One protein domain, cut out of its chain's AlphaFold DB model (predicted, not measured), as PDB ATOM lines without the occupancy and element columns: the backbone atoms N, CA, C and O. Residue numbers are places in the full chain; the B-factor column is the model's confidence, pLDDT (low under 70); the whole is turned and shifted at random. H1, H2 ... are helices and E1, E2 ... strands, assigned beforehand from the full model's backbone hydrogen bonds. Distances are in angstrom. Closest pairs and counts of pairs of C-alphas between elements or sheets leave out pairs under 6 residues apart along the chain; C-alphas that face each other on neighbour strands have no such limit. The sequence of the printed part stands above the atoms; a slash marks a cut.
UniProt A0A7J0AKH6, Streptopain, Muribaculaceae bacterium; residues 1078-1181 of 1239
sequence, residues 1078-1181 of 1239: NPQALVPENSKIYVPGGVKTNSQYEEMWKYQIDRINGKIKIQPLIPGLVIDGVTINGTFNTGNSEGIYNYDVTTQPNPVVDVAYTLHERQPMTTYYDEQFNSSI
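This is residues 1078 to 1181 of the 1239 residues of the protein "Streptopain" of Muribaculaceae bacterium (UniProt A0A7J0AKH6). Two sheets lie face to face as a sandwich, E6-E5-E8-E9 on one side and E3-E4-E7 on the other, and an arm made by the short pair E1 and E2 runs out from one end to H1. Residues 1080 to 1086, of which 1080 to 1082 belong to H1, stick out at the tip of this arm, while H2 is beside the edge strands E3 and E9. The printed part has 104 residues, with two named helices and nine named strands in the order H1 E1 E2 E3 E4 E5 E6 E7 E8 E9 H2, and its class is mostly strand. Both sheets of the sandwich are antiparallel and the pair E1 and E2 is parallel. The whole is compact, with a radius of gyration of the C-alphas of 14.7 A, yet elongated, with spans of 47 by 29 by 20 A.

H1, residues 1079 to 1082, is too short for any O i to N i+4 pair. E1, residues 1088 to 1091, is the parallel neighbour of E2, residues 1101 to 1103, with N 1091 and O 1102 2.9 A apart. E2 runs on into E3, residues 1105 to 1110, at 64 degrees. E3 forms a hairpin with E4, residues 1115 to 1120, with N 1106 and O 1119 2.7 A apart. E5, residues 1125 to 1132, bends by 56 degrees at residue 1128 and forms a hairpin with E6, residues 1135 to 1137, with N 1137 and O 1130 2.8 A apart. E7, residues 1144 to 1146, is antiparallel to E4, with N 1116 and O 1145 2.8 A apart. E8, residues 1157 to 1163, is antiparallel to E5, with N 1126 and O 1162 2.8 A apart, and forms a hairpin with E9, residues 1169 to 1173, with N 1159 and O 1171 2.8 A apart. The sheets E6 E5 E8 E9 and E3 E4 E7 make a sandwich, two sheets face to face, 10.4 A centre to centre where they face each other, with their strands at 17 degrees. The larger sheet is only just strongly twisted, with C-alphas up to 4.4 A off its best plane. In H2, residues 1175 to 1180, every O i to N i+4 pair is within hydrogen-bond range; its C-alpha closest to E3 is that of Asn 1178, 7.7 A from that of Ile 1109.

H1 begins at C-alpha 1079, (-6.033, 30.676, 26.992). The longest strand by residues, E5, measures 20.0 A from its first to its last C-alpha, E8 18.7 A, E4 16.7 A, E3 16.6 A, E9 13.6 A and E1 10.1 A. E5 begins at C-alpha 1125, (4.106, 34.737, 46.518), and H2 ends at C-alpha 1180, (-16.984, 47.549, 42.673).

The C-alphas farthest apart, those of Pro 1084 and Thr 1150, are 47.7 A apart. The printed part has no cut and no long link. The mean pLDDT of the printed part is 79.2; residues 1078 to 1086, 1096 to 1100, 1141 to 1142, 1151 and 1167 are under 70.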
ATOM      1  N   ASN A1078      -8.788  33.347  24.734       41.00
ATOM      2  CA  ASN A1078      -8.955  31.907  24.816       41.00
ATOM      3  C   ASN A1078      -7.598  31.345  25.259       41.00
ATOM      4  O   ASN A1078      -6.787  30.998  24.400       41.00
ATOM      5  N   PRO A1079      -7.283  31.276  26.568       40.69
ATOM      6  CA  PRO A1079      -6.033  30.676  26.992       40.69
ATOM      7  C   PRO A1079      -5.951  29.220  26.521       40.69
ATOM      8  O   PRO A1079      -4.845  28.761  26.312       40.69
ATOM      9  N   GLN A1080      -7.057  28.519  26.225       41.88
ATOM     10  CA  GLN A1080      -6.988  27.183  25.612       41.88
ATOM     11  C   GLN A1080      -6.453  27.187  24.168       41.88
ATOM     12  O   GLN A1080      -5.986  26.154  23.701       41.88
ATOM     13  N   ALA A1081      -6.480  28.326  23.463       42.38
ATOM     14  CA  ALA A1081      -5.829  28.484  22.158       42.38
ATOM     15  C   ALA A1081      -4.320  28.798  22.272       42.38
ATOM     16  O   ALA A1081      -3.591  28.637  21.298       42.38
ATOM     17  N   LEU A1082      -3.843  29.236  23.447       49.38
ATOM     18  CA  LEU A1082      -2.453  29.664  23.694       49.38
ATOM     19  C   LEU A1082      -1.695  28.745  24.675       49.38
ATOM     20  O   LEU A1082      -0.470  28.774  24.749       49.38
ATOM     21  N   VAL A1083      -2.415  27.945  25.461       55.16
ATOM     22  CA  VAL A1083      -1.942  27.244  26.659       55.16
ATOM     23  C   VAL A1083      -2.610  25.859  26.698       55.16
ATOM     24  O   VAL A1083      -3.816  25.762  26.471       55.16
ATOM     25  N   PRO A1084      -1.881  24.769  27.004       57.34
ATOM     26  CA  PRO A1084      -2.469  23.431  27.093       57.34
ATOM     27  C   PRO A1084      -3.654  23.371  28.070       57.34
ATOM     28  O   PRO A1084      -3.562  23.925  29.169       57.34
ATOM     29  N   GLU A1085      -4.708  22.619  27.720       57.72
ATOM     30  CA  GLU A1085      -5.986  22.502  28.463       57.72
ATOM     31  C   GLU A1085      -5.853  22.187  29.970       57.72
ATOM     32  O   GLU A1085      -6.775  22.446  30.739       57.72
ATOM     33  N   ASN A1086      -4.714  21.645  30.409       66.69
ATOM     34  CA  ASN A1086      -4.469  21.222  31.792       66.69
ATOM     35  C   ASN A1086      -3.761  22.273  32.673       66.69
ATOM     36  O   ASN A1086      -3.452  21.980  33.832       66.69
ATOM     37  N   SER A1087      -3.466  23.467  32.153       71.56
ATOM     38  CA  SER A1087      -2.736  24.504  32.899       71.56
ATOM     39  C   SER A1087      -3.645  25.270  33.864       71.56
ATOM     40  O   SER A1087      -4.795  25.570  33.548       71.56
ATOM     41  N   LYS A1088      -3.121  25.644  35.035       79.19
ATOM     42  CA  LYS A1088      -3.797  26.541  35.983       79.19
ATOM     43  C   LYS A1088      -3.481  28.000  35.675       79.19
ATOM     44  O   LYS A1088      -2.317  28.353  35.484       79.19
ATOM     45  N   ILE A1089      -4.502  28.846  35.713       77.94
ATOM     46  CA  ILE A1089      -4.373  30.281  35.457       77.94
ATOM     47  C   ILE A1089      -4.614  31.043  36.762       77.94
ATOM     48  O   ILE A1089      -5.641  30.866  37.421       77.94
ATOM     49  N   TYR A1090      -3.646  31.879  37.121       81.75
ATOM     50  CA  TYR A1090      -3.622  32.691  38.327       81.75
ATOM     51  C   TYR A1090      -3.807  34.169  37.982       81.75
ATOM     52  O   TYR A1090      -3.106  34.695  37.120       81.75
ATOM     53  N   VAL A1091      -4.734  34.829  38.675       80.50
ATOM     54  CA  VAL A1091      -5.063  36.254  38.506       80.50
ATOM     55  C   VAL A1091      -4.883  37.019  39.820       80.50
ATOM     56  O   VAL A1091      -4.905  36.397  40.890       80.50
ATOM     57  N   PRO A1092      -4.745  38.355  39.799       85.50
ATOM     58  CA  PRO A1092      -4.649  39.135  41.025       85.50
ATOM     59  C   PRO A1092      -5.915  39.026  41.888       85.50
ATOM     60  O   PRO A1092      -7.002  38.687  41.414       85.50
ATOM     61  N   GLY A1093      -5.781  39.305  43.185       83.25
ATOM     62  CA  GLY A1093      -6.888  39.170  44.132       83.25
ATOM     63  C   GLY A1093      -8.060  40.102  43.843       83.25
ATOM     64  O   GLY A1093      -7.851  41.268  43.520       83.25
ATOM     65  N   GLY A1094      -9.288  39.610  43.995       76.50
ATOM     66  CA  GLY A1094     -10.523  40.353  43.733       76.50
ATOM     67  C   GLY A1094     -10.926  40.398  42.257       76.50
ATOM     68  O   GLY A1094     -11.969  40.962  41.941       76.50
ATOM     69  N   VAL A1095     -10.121  39.817  41.360       72.88
ATOM     70  CA  VAL A1095     -10.299  39.895  39.899       72.88
ATOM     71  C   VAL A1095     -10.845  38.587  39.307       72.88
ATOM     72  O   VAL A1095     -11.057  38.459  38.105       72.88
ATOM     73  N   LYS A1096     -11.099  37.574  40.141       69.88
ATOM     74  CA  LYS A1096     -11.642  36.292  39.691       69.88
ATOM     75  C   LYS A1096     -13.055  36.458  39.136       69.88
ATOM     76  O   LYS A1096     -13.983  36.777  39.873       69.88
ATOM     77  N   THR A1097     -13.220  36.133  37.857       57.09
ATOM     78  CA  THR A1097     -14.505  36.274  37.169       57.09
ATOM     79  C   THR A1097     -15.225  34.952  36.883       57.09
ATOM     80  O   THR A1097     -16.445  34.911  36.832       57.09
ATOM     81  N   ASN A1098     -14.507  33.826  36.786       62.47
ATOM     82  CA  ASN A1098     -15.107  32.501  36.594       62.47
ATOM     83  C   ASN A1098     -14.364  31.404  37.385       62.47
ATOM     84  O   ASN A1098     -13.380  31.658  38.080       62.47
ATOM     85  N   SER A1099     -14.853  30.162  37.324       65.94
ATOM     86  CA  SER A1099     -14.319  29.040  38.108       65.94
ATOM     87  C   SER A1099     -12.960  28.503  37.639       65.94
ATOM     88  O   SER A1099     -12.337  27.772  38.408       65.94
ATOM     89  N   GLN A1100     -12.500  28.851  36.433       65.12
ATOM     90  CA  GLN A1100     -11.234  28.372  35.860       65.12
ATOM     91  C   GLN A1100     -10.010  29.158  36.360       65.12
ATOM     92  O   GLN A1100      -8.889  28.664  36.261       65.12
ATOM     93  N   TYR A1101     -10.221  30.343  36.943       76.88
ATOM     94  CA  TYR A1101      -9.163  31.179  37.512       76.88
ATOM     95  C   TYR A1101      -8.993  30.967  39.023       76.88
ATOM     96  O   TYR A1101      -9.964  30.843  39.783       76.88
ATOM     97  N   GLU A1102      -7.742  30.951  39.477       83.56
ATOM     98  CA  GLU A1102      -7.360  30.969  40.891       83.56
ATOM     99  C   GLU A1102      -6.779  32.349  41.248       83.56
ATOM    100  O   GLU A1102      -6.032  32.941  40.478       83.56
ATOM    101  N   GLU A1103      -7.128  32.893  42.412       85.62
ATOM    102  CA  GLU A1103      -6.578  34.180  42.855       85.62
ATOM    103  C   GLU A1103      -5.189  33.986  43.474       85.62
ATOM    104  O   GLU A1103      -4.971  33.064  44.264       85.62
ATOM    105  N   MET A1104      -4.255  34.880  43.159       87.62
ATOM    106  CA  MET A1104      -2.901  34.884  43.722       87.62
ATOM    107  C   MET A1104      -2.901  35.290  45.203       87.62
ATOM    108  O   MET A1104      -2.168  34.724  46.018       87.62
ATOM    109  N   TRP A1105      -3.758  36.240  45.576       89.81
ATOM    110  CA  TRP A1105      -3.990  36.672  46.953       89.81
ATOM    111  C   TRP A1105      -5.463  37.002  47.165       89.81
ATOM    112  O   TRP A1105      -6.201  37.287  46.231       89.81
ATOM    113  N   LYS A1106      -5.904  36.990  48.416       88.69
ATOM    114  CA  LYS A1106      -7.217  37.475  48.810       88.69
ATOM    115  C   LYS A1106      -7.180  38.998  48.871       88.69
ATOM    116  O   LYS A1106      -6.299  39.532  49.542       88.69
ATOM    117  N   TYR A1107      -8.137  39.664  48.230       91.12
ATOM    118  CA  TYR A1107      -8.304  41.120  48.267       91.12
ATOM    119  C   TYR A1107      -9.677  41.477  48.851       91.12
ATOM    120  O   TYR A1107     -10.700  41.006  48.357       91.12
ATOM    121  N   GLN A1108      -9.719  42.249  49.940       90.12
ATOM    122  CA  GLN A1108     -10.967  42.662  50.600       90.12
ATOM    123  C   GLN A1108     -10.886  44.124  51.042       90.12
ATOM    124  O   GLN A1108      -9.824  44.559  51.485       90.12
ATOM    125  N   ILE A1109     -12.008  44.846  50.990       89.44
ATOM    126  CA  ILE A1109     -12.111  46.247  51.417       89.44
ATOM    127  C   ILE A1109     -13.194  46.418  52.493       89.44
ATOM    128  O   ILE A1109     -14.255  45.799  52.420       89.44
ATOM    129  N   ASP A1110     -12.896  47.255  53.485       88.69
ATOM    130  CA  ASP A1110     -13.796  47.725  54.542       88.69
ATOM    131  C   ASP A1110     -13.738  49.256  54.548       88.69
ATOM    132  O   ASP A1110     -12.835  49.873  55.126       88.69
ATOM    133  N   ARG A1111     -14.668  49.888  53.836       87.62
ATOM    134  CA  ARG A1111     -14.733  51.348  53.694       87.62
ATOM    135  C   ARG A1111     -15.323  52.020  54.923       87.62
ATOM    136  O   ARG A1111     -15.063  53.197  55.139       87.62
ATOM    137  N   ILE A1112     -16.079  51.297  55.747       81.69
ATOM    138  CA  ILE A1112     -16.629  51.828  57.001       81.69
ATOM    139  C   ILE A1112     -15.499  52.091  57.999       81.69
ATOM    140  O   ILE A1112     -15.488  53.134  58.655       81.69
ATOM    141  N   ASN A1113     -14.537  51.170  58.093       81.25
ATOM    142  CA  ASN A1113     -13.424  51.259  59.039       81.25
ATOM    143  C   ASN A1113     -12.085  51.663  58.402       81.25
ATOM    144  O   ASN A1113     -11.092  51.770  59.122       81.25
ATOM    145  N   GLY A1114     -12.036  51.872  57.083       86.06
ATOM    146  CA  GLY A1114     -10.832  52.296  56.369       86.06
ATOM    147  C   GLY A1114      -9.742  51.238  56.315       86.06
ATOM    148  O   GLY A1114      -8.585  51.538  56.606       86.06
ATOM    149  N   LYS A1115     -10.090  49.993  55.974       87.19
ATOM    150  CA  LYS A1115      -9.141  48.871  55.919       87.19
ATOM    151  C   LYS A1115      -9.160  48.158  54.575       87.19
ATOM    152  O   LYS A1115     -10.192  48.063  53.915       87.19
ATOM    153  N   ILE A1116      -8.014  47.594  54.219       89.94
ATOM    154  CA  ILE A1116      -7.832  46.709  53.068       89.94
ATOM    155  C   ILE A1116      -7.083  45.474  53.549       89.94
ATOM    156  O   ILE A1116      -6.098  45.597  54.277       89.94
ATOM    157  N   LYS A1117      -7.536  44.282  53.161       89.69
ATOM    158  CA  LYS A1117      -6.836  43.026  53.435       89.69
ATOM    159  C   LYS A1117      -6.260  42.457  52.146       89.69
ATOM    160  O   LYS A1117      -7.016  42.163  51.224       89.69
ATOM    161  N   ILE A1118      -4.944  42.261  52.130       91.31
ATOM    162  CA  ILE A1118      -4.193  41.615  51.049       91.31
ATOM    163  C   ILE A1118      -3.449  40.427  51.657       91.31
ATOM    164  O   ILE A1118      -2.523  40.604  52.448       91.31
ATOM    165  N   GLN A1119      -3.877  39.209  51.320       88.50
ATOM    166  CA  GLN A1119      -3.338  37.978  51.907       88.50
ATOM    167  C   GLN A1119      -2.953  36.968  50.817       88.50
ATOM    168  O   GLN A1119      -3.857  36.451  50.164       88.50
ATOM    169  N   PRO A1120      -1.663  36.628  50.636       89.56
ATOM    170  CA  PRO A1120      -1.227  35.585  49.704       89.56
ATOM    171  C   PRO A1120      -2.017  34.278  49.838       89.56
ATOM    172  O   PRO A1120      -2.236  33.793  50.951       89.56
ATOM    173  N   LEU A1121      -2.438  33.708  48.706       88.31
ATOM    174  CA  LEU A1121      -3.162  32.430  48.635       88.31
ATOM    175  C   LEU A1121      -2.327  31.313  48.004       88.31
ATOM    176  O   LEU A1121      -2.607  30.138  48.244       88.31
ATOM    177  N   ILE A1122      -1.299  31.665  47.228       86.06
ATOM    178  CA  ILE A1122      -0.448  30.706  46.522       86.06
ATOM    179  C   ILE A1122       0.955  30.622  47.144       86.06
ATOM    180  O   ILE A1122       1.502  31.644  47.572       86.06
ATOM    181  N   PRO A1123       1.573  29.425  47.203       79.88
ATOM    182  CA  PRO A1123       2.954  29.278  47.654       79.88
ATOM    183  C   PRO A1123       3.931  30.063  46.770       79.88
ATOM    184  O   PRO A1123       3.771  30.090  45.554       79.88
ATOM    185  N   GLY A1124       4.956  30.657  47.385       81.62
ATOM    186  CA  GLY A1124       6.014  31.392  46.679       81.62
ATOM    187  C   GLY A1124       5.686  32.849  46.349       81.62
ATOM    188  O   GLY A1124       6.565  33.556  45.872       81.62
ATOM    189  N   LEU A1125       4.467  33.323  46.625       86.94
ATOM    190  CA  LEU A1125       4.106  34.737  46.518       86.94
ATOM    191  C   LEU A1125       4.452  35.494  47.810       86.94
ATOM    192  O   LEU A1125       3.994  35.122  48.894       86.94
ATOM    193  N   VAL A1126       5.194  36.590  47.684       89.19
ATOM    194  CA  VAL A1126       5.558  37.510  48.770       89.19
ATOM    195  C   VAL A1126       5.042  38.903  48.427       89.19
ATOM    196  O   VAL A1126       5.355  39.410  47.360       89.19
ATOM    197  N   ILE A1127       4.256  39.521  49.315       89.56
ATOM    198  CA  ILE A1127       3.875  40.936  49.173       89.56
ATOM    199  C   ILE A1127       5.041  41.786  49.672       89.56
ATOM    200  O   ILE A1127       5.343  41.775  50.867       89.56
ATOM    201  N   ASP A1128       5.682  42.507  48.760       85.25
ATOM    202  CA  ASP A1128       6.869  43.324  49.024       85.25
ATOM    203  C   ASP A1128       6.497  44.715  49.545       85.25
ATOM    204  O   ASP A1128       7.243  45.329  50.311       85.25
ATOM    205  N   GLY A1129       5.325  45.220  49.154       88.62
ATOM    206  CA  GLY A1129       4.854  46.535  49.560       88.62
ATOM    207  C   GLY A1129       3.427  46.819  49.121       88.62
ATOM    208  O   GLY A1129       2.968  46.304  48.107       88.62
ATOM    209  N   VAL A1130       2.728  47.665  49.878       91.12
ATOM    210  CA  VAL A1130       1.406  48.169  49.491       91.12
ATOM    211  C   VAL A1130       1.411  49.685  49.573       91.12
ATOM    212  O   VAL A1130       1.711  50.250  50.623       91.12
ATOM    213  N   THR A1131       1.060  50.348  48.481       91.12
ATOM    214  CA  THR A1131       0.885  51.801  48.418       91.12
ATOM    215  C   THR A1131      -0.604  52.095  48.342       91.12
ATOM    216  O   THR A1131      -1.296  51.527  47.510       91.12
ATOM    217  N   ILE A1132      -1.113  52.972  49.207       90.25
ATOM    218  CA  ILE A1132      -2.515  53.404  49.197       90.25
ATOM    219  C   ILE A1132      -2.547  54.917  48.982       90.25
ATOM    220  O   ILE A1132      -1.937  55.662  49.753       90.25
ATOM    221  N   ASN A1133      -3.229  55.375  47.931       87.38
ATOM    222  CA  ASN A1133      -3.296  56.781  47.505       87.38
ATOM    223  C   ASN A1133      -1.900  57.426  47.387       87.38
ATOM    224  O   ASN A1133      -1.655  58.524  47.890       87.38
ATOM    225  N   GLY A1134      -0.947  56.701  46.794       82.94
ATOM    226  CA  GLY A1134       0.444  57.146  46.639       82.94
ATOM    227  C   GLY A1134       1.288  57.124  47.923       82.94
ATOM    228  O   GLY A1134       2.443  57.541  47.893       82.94
ATOM    229  N   THR A1135       0.753  56.640  49.051       84.38
ATOM    230  CA  THR A1135       1.479  56.535  50.328       84.38
ATOM    231  C   THR A1135       1.758  55.080  50.693       84.38
ATOM    232  O   THR A1135       0.839  54.272  50.804       84.38
ATOM    233  N   PHE A1136       3.028  54.743  50.925       86.69
ATOM    234  CA  PHE A1136       3.438  53.400  51.342       86.69
ATOM    235  C   PHE A1136       2.849  53.012  52.710       86.69
ATOM    236  O   PHE A1136       2.881  53.800  53.660       86.69
ATOM    237  N   ASN A1137       2.354  51.781  52.826       84.94
ATOM    238  CA  ASN A1137       1.677  51.241  53.997       84.94
ATOM    239  C   ASN A1137       2.330  49.930  54.450       84.94
ATOM    240  O   ASN A1137       2.457  48.981  53.684       84.94
ATOM    241  N   THR A1138       2.722  49.859  55.722       73.56
ATOM    242  CA  THR A1138       3.453  48.702  56.265       73.56
ATOM    243  C   THR A1138       2.556  47.530  56.665       73.56
ATOM    244  O   THR A1138       3.079  46.465  56.984       73.56
ATOM    245  N   GLY A1139       1.230  47.719  56.695       72.56
ATOM    246  CA  GLY A1139       0.269  46.694  57.107       72.56
ATOM    247  C   GLY A1139       0.510  46.129  58.515       72.56
ATOM    248  O   GLY A1139       1.297  46.657  59.306       72.56
ATOM    249  N   ASN A1140      -0.187  45.043  58.849       75.06
ATOM    250  CA  ASN A1140       0.085  44.210  60.025       75.06
ATOM    251  C   ASN A1140       0.427  42.765  59.608       75.06
ATOM    252  O   ASN A1140       0.386  42.417  58.430       75.06
ATOM    253  N   SER A1141       0.718  41.892  60.577       68.44
ATOM    254  CA  SER A1141       1.074  40.484  60.323       68.44
ATOM    255  C   SER A1141      -0.027  39.640  59.666       68.44
ATOM    256  O   SER A1141       0.239  38.514  59.261       68.44
ATOM    257  N   GLU A1142      -1.257  40.149  59.577       68.69
ATOM    258  CA  GLU A1142      -2.392  39.491  58.919       68.69
ATOM    259  C   GLU A1142      -2.681  40.060  57.520       68.69
ATOM    260  O   GLU A1142      -3.682  39.688  56.898       68.69
ATOM    261  N   GLY A1143      -1.826  40.964  57.025       79.81
ATOM    262  CA  GLY A1143      -1.987  41.614  55.725       79.81
ATOM    263  C   GLY A1143      -3.096  42.666  55.706       79.81
ATOM    264  O   GLY A1143      -3.734  42.847  54.673       79.81
ATOM    265  N   ILE A1144      -3.375  43.322  56.841       86.06
ATOM    266  CA  ILE A1144      -4.374  44.397  56.948       86.06
ATOM    267  C   ILE A1144      -3.680  45.761  56.906       86.06
ATOM    268  O   ILE A1144      -2.805  46.043  57.724       86.06
ATOM    269  N   TYR A1145      -4.127  46.620  55.995       87.56
ATOM    270  CA  TYR A1145      -3.607  47.959  55.726       87.56
ATOM    271  C   TYR A1145      -4.701  48.995  56.007       87.56
ATOM    272  O   TYR A1145      -5.839  48.819  55.577       87.56
ATOM    273  N   ASN A1146      -4.375  50.063  56.741       84.69
ATOM    274  CA  ASN A1146      -5.342  51.114  57.096       84.69
ATOM    275  C   ASN A1146      -5.196  52.336  56.181       84.69
ATOM    276  O   ASN A1146      -4.068  52.716  55.872       84.69
ATOM    277  N   TYR A1147      -6.295  52.997  55.824       85.50
ATOM    278  CA  TYR A1147      -6.299  54.232  55.035       85.50
ATOM    279  C   TYR A1147      -7.329  55.246  55.554       85.50
ATOM    280  O   TYR A1147      -8.270  54.897  56.267       85.50
ATOM    281  N   ASP A1148      -7.135  56.522  55.214       81.12
ATOM    282  CA  ASP A1148      -8.041  57.597  55.625       81.12
ATOM    283  C   ASP A1148      -9.226  57.737  54.659       81.12
ATOM    284  O   ASP A1148      -9.147  58.404  53.622       81.12
ATOM    285  N   VAL A1149     -10.353  57.146  55.051       79.38
ATOM    286  CA  VAL A1149     -11.629  57.172  54.316       79.38
ATOM    287  C   VAL A1149     -12.139  58.593  54.070       79.38
ATOM    288  O   VAL A1149     -12.853  58.831  53.097       79.38
ATOM    289  N   THR A1150     -11.787  59.562  54.922       74.25
ATOM    290  CA  THR A1150     -12.300  60.939  54.805       74.25
ATOM    291  C   THR A1150     -11.718  61.690  53.611       74.25
ATOM    292  O   THR A1150     -12.309  62.672  53.162       74.25
ATOM    293  N   THR A1151     -10.585  61.217  53.084       69.44
ATOM    294  CA  THR A1151      -9.883  61.830  51.952       69.44
ATOM    295  C   THR A1151     -10.263  61.203  50.611       69.44
ATOM    296  O   THR A1151     -10.489  61.936  49.652       69.44
ATOM    297  N   GLN A1152     -10.385  59.871  50.550       77.19
ATOM    298  CA  GLN A1152     -10.791  59.132  49.352       77.19
ATOM    299  C   GLN A1152     -11.447  57.795  49.764       77.19
ATOM    300  O   GLN A1152     -10.739  56.876  50.180       77.19
ATOM    301  N   PRO A1153     -12.788  57.663  49.679       79.19
ATOM    302  CA  PRO A1153     -13.517  56.475  50.149       79.19
ATOM    303  C   PRO A1153     -13.234  55.194  49.353       79.19
ATOM    304  O   PRO A1153     -13.413  54.097  49.870       79.19
ATOM    305  N   ASN A1154     -12.817  55.338  48.095       87.00
ATOM    306  CA  ASN A1154     -12.400  54.256  47.211       87.00
ATOM    307  C   ASN A1154     -10.926  54.489  46.859       87.00
ATOM    308  O   ASN A1154     -10.635  55.230  45.919       87.00
ATOM    309  N   PRO A1155      -9.992  53.956  47.655       87.56
ATOM    310  CA  PRO A1155      -8.584  54.274  47.497       87.56
ATOM    311  C   PRO A1155      -8.015  53.684  46.204       87.56
ATOM    312  O   PRO A1155      -8.500  52.670  45.711       87.56
ATOM    313  N   VAL A1156      -6.947  54.287  45.696       88.56
ATOM    314  CA  VAL A1156      -6.056  53.676  44.702       88.56
ATOM    315  C   VAL A1156      -5.027  52.829  45.445       88.56
ATOM    316  O   VAL A1156      -4.444  53.308  46.422       88.56
ATOM    317  N   VAL A1157      -4.812  51.584  45.019       88.56
ATOM    318  CA  VAL A1157      -3.937  50.633  45.720       88.56
ATOM    319  C   VAL A1157      -2.943  49.991  44.761       88.56
ATOM    320  O   VAL A1157      -3.353  49.313  43.825       88.56
ATOM    321  N   ASP A1158      -1.655  50.113  45.070       88.06
ATOM    322  CA  ASP A1158      -0.579  49.398  44.381       88.06
ATOM    323  C   ASP A1158      -0.076  48.283  45.290       88.06
ATOM    324  O   ASP A1158       0.295  48.528  46.439       88.06
ATOM    325  N   VAL A1159      -0.044  47.058  44.787       89.12
ATOM    326  CA  VAL A1159       0.484  45.889  45.489       89.12
ATOM    327  C   VAL A1159       1.751  45.454  44.777       89.12
ATOM    328  O   VAL A1159       1.673  44.854  43.712       89.12
ATOM    329  N   ALA A1160       2.909  45.760  45.352       86.38
ATOM    330  CA  ALA A1160       4.191  45.237  44.901       86.38
ATOM    331  C   ALA A1160       4.404  43.834  45.484       86.38
ATOM    332  O   ALA A1160       4.180  43.617  46.681       86.38
ATOM    333  N   TYR A1161       4.815  42.877  44.660       85.94
ATOM    334  CA  TYR A1161       5.041  41.495  45.075       85.94
ATOM    335  C   TYR A1161       6.068  40.776  44.212       85.94
ATOM    336  O   TYR A1161       6.275  41.078  43.037       85.94
ATOM    337  N   THR A1162       6.627  39.731  44.801       82.75
ATOM    338  CA  THR A1162       7.562  38.815  44.170       82.75
ATOM    339  C   THR A1162       6.938  37.427  44.146       82.75
ATOM    340  O   THR A1162       6.364  36.965  45.134       82.75
ATOM    341  N   LEU A1163       7.035  36.740  43.009       80.62
ATOM    342  CA  LEU A1163       6.516  35.385  42.831       80.62
ATOM    343  C   LEU A1163       7.669  34.426  42.544       80.62
ATOM    344  O   LEU A1163       8.354  34.580  41.540       80.62
ATOM    345  N   HIS A1164       7.861  33.420  43.398       77.88
ATOM    346  CA  HIS A1164       8.933  32.419  43.294       77.88
ATOM    347  C   HIS A1164      10.331  33.041  43.140       77.88
ATOM    348  O   HIS A1164      11.116  32.571  42.322       77.88
ATOM    349  N   GLU A1165      10.616  34.111  43.894       70.94
ATOM    350  CA  GLU A1165      11.902  34.843  43.868       70.94
ATOM    351  C   GLU A1165      12.272  35.445  42.492       70.94
ATOM    352  O   GLU A1165      13.436  35.734  42.227       70.94
ATOM    353  N   ARG A1166      11.284  35.639  41.607       71.69
ATOM    354  CA  ARG A1166      11.449  36.292  40.293       71.69
ATOM    355  C   ARG A1166      11.520  37.820  40.425       71.69
ATOM    356  O   ARG A1166      11.491  38.356  41.527       71.69
ATOM    357  N   GLN A1167      11.591  38.527  39.295       68.56
ATOM    358  CA  GLN A1167      11.543  39.992  39.266       68.56
ATOM    359  C   GLN A1167      10.348  40.565  40.060       68.56
ATOM    360  O   GLN A1167       9.252  39.995  39.987       68.56
ATOM    361  N   PRO A1168      10.539  41.680  40.794       75.06
ATOM    362  CA  PRO A1168       9.450  42.390  41.453       75.06
ATOM    363  C   PRO A1168       8.386  42.825  40.446       75.06
ATOM    364  O   PRO A1168       8.708  43.323  39.367       75.06
ATOM    365  N   MET A1169       7.121  42.657  40.808       75.94
ATOM    366  CA  MET A1169       5.958  43.016  39.995       75.94
ATOM    367  C   MET A1169       5.043  43.927  40.796       75.94
ATOM    368  O   MET A1169       5.092  43.932  42.028       75.94
ATOM    369  N   THR A1170       4.181  44.681  40.118       79.19
ATOM    370  CA  THR A1170       3.155  45.481  40.794       79.19
ATOM    371  C   THR A1170       1.770  45.122  40.265       79.19
ATOM    372  O   THR A1170       1.589  44.715  39.125       79.19
ATOM    373  N   THR A1171       0.749  45.201  41.111       82.56
ATOM    374  CA  THR A1171      -0.645  45.203  40.670       82.56
ATOM    375  C   THR A1171      -1.333  46.469  41.135       82.56
ATOM    376  O   THR A1171      -1.318  46.777  42.322       82.56
ATOM    377  N   TYR A1172      -1.937  47.175  40.189       81.75
ATOM    378  CA  TYR A1172      -2.633  48.434  40.371       81.75
ATOM    379  C   TYR A1172      -4.146  48.202  40.453       81.75
ATOM    380  O   TYR A1172      -4.747  47.561  39.587       81.75
ATOM    381  N   TYR A1173      -4.770  48.748  41.490       85.06
ATOM    382  CA  TYR A1173      -6.213  48.775  41.693       85.06
ATOM    383  C   TYR A1173      -6.678  50.233  41.730       85.06
ATOM    384  O   TYR A1173      -6.419  50.945  42.705       85.06
ATOM    385  N   ASP A1174      -7.370  50.694  40.688       83.00
ATOM    386  CA  ASP A1174      -7.955  52.037  40.676       83.00
ATOM    387  C   ASP A1174      -9.173  52.163  41.601       83.00
ATOM    388  O   ASP A1174      -9.738  51.199  42.126       83.00
ATOM    389  N   GLU A1175      -9.603  53.413  41.751       83.38
ATOM    390  CA  GLU A1175     -10.802  53.809  42.472       83.38
ATOM    391  C   GLU A1175     -12.066  53.085  41.987       83.38
ATOM    392  O   GLU A1175     -12.927  52.739  42.799       83.38
ATOM    393  N   GLN A1176     -12.206  52.815  40.692       79.00
ATOM    394  CA  GLN A1176     -13.430  52.244  40.161       79.00
ATOM    395  C   GLN A1176     -13.520  50.730  40.385       79.00
ATOM    396  O   GLN A1176     -14.564  50.255  40.844       79.00
ATOM    397  N   PHE A1177     -12.435  49.984  40.188       82.06
ATOM    398  CA  PHE A1177     -12.313  48.603  40.639       82.06
ATOM    399  C   PHE A1177     -12.587  48.536  42.134       82.06
ATOM    400  O   PHE A1177     -13.478  47.800  42.564       82.06
ATOM    401  N   ASN A1178     -11.911  49.374  42.922       86.31
ATOM    402  CA  ASN A1178     -12.104  49.379  44.361       86.31
ATOM    403  C   ASN A1178     -13.513  49.787  44.762       86.31
ATOM    404  O   ASN A1178     -13.948  49.313  45.796       86.31
ATOM    405  N   SER A1179     -14.265  50.557  43.969       82.06
ATOM    406  CA  SER A1179     -15.689  50.852  44.207       82.06
ATOM    407  C   SER A1179     -16.616  49.654  43.949       82.06
ATOM    408  O   SER A1179     -17.657  49.533  44.593       82.06
ATOM    409  N   SER A1180     -16.219  48.746  43.050       81.50
ATOM    410  CA  SER A1180     -16.984  47.549  42.673       81.50
ATOM    411  C   SER A1180     -16.881  46.403  43.684       81.50
ATOM    412  O   SER A1180     -17.772  45.553  43.744       81.50
ATOM    413  N   ILE A1181     -15.829  46.384  44.511       84.06
ATOM    414  CA  ILE A1181     -15.616  45.313  45.487       84.06
ATOM    415  C   ILE A1181     -16.633  45.442  46.633       84.06
ATOM    416  O   ILE A1181     -16.739  46.514  47.244       84.06
TER     417      ILE A1181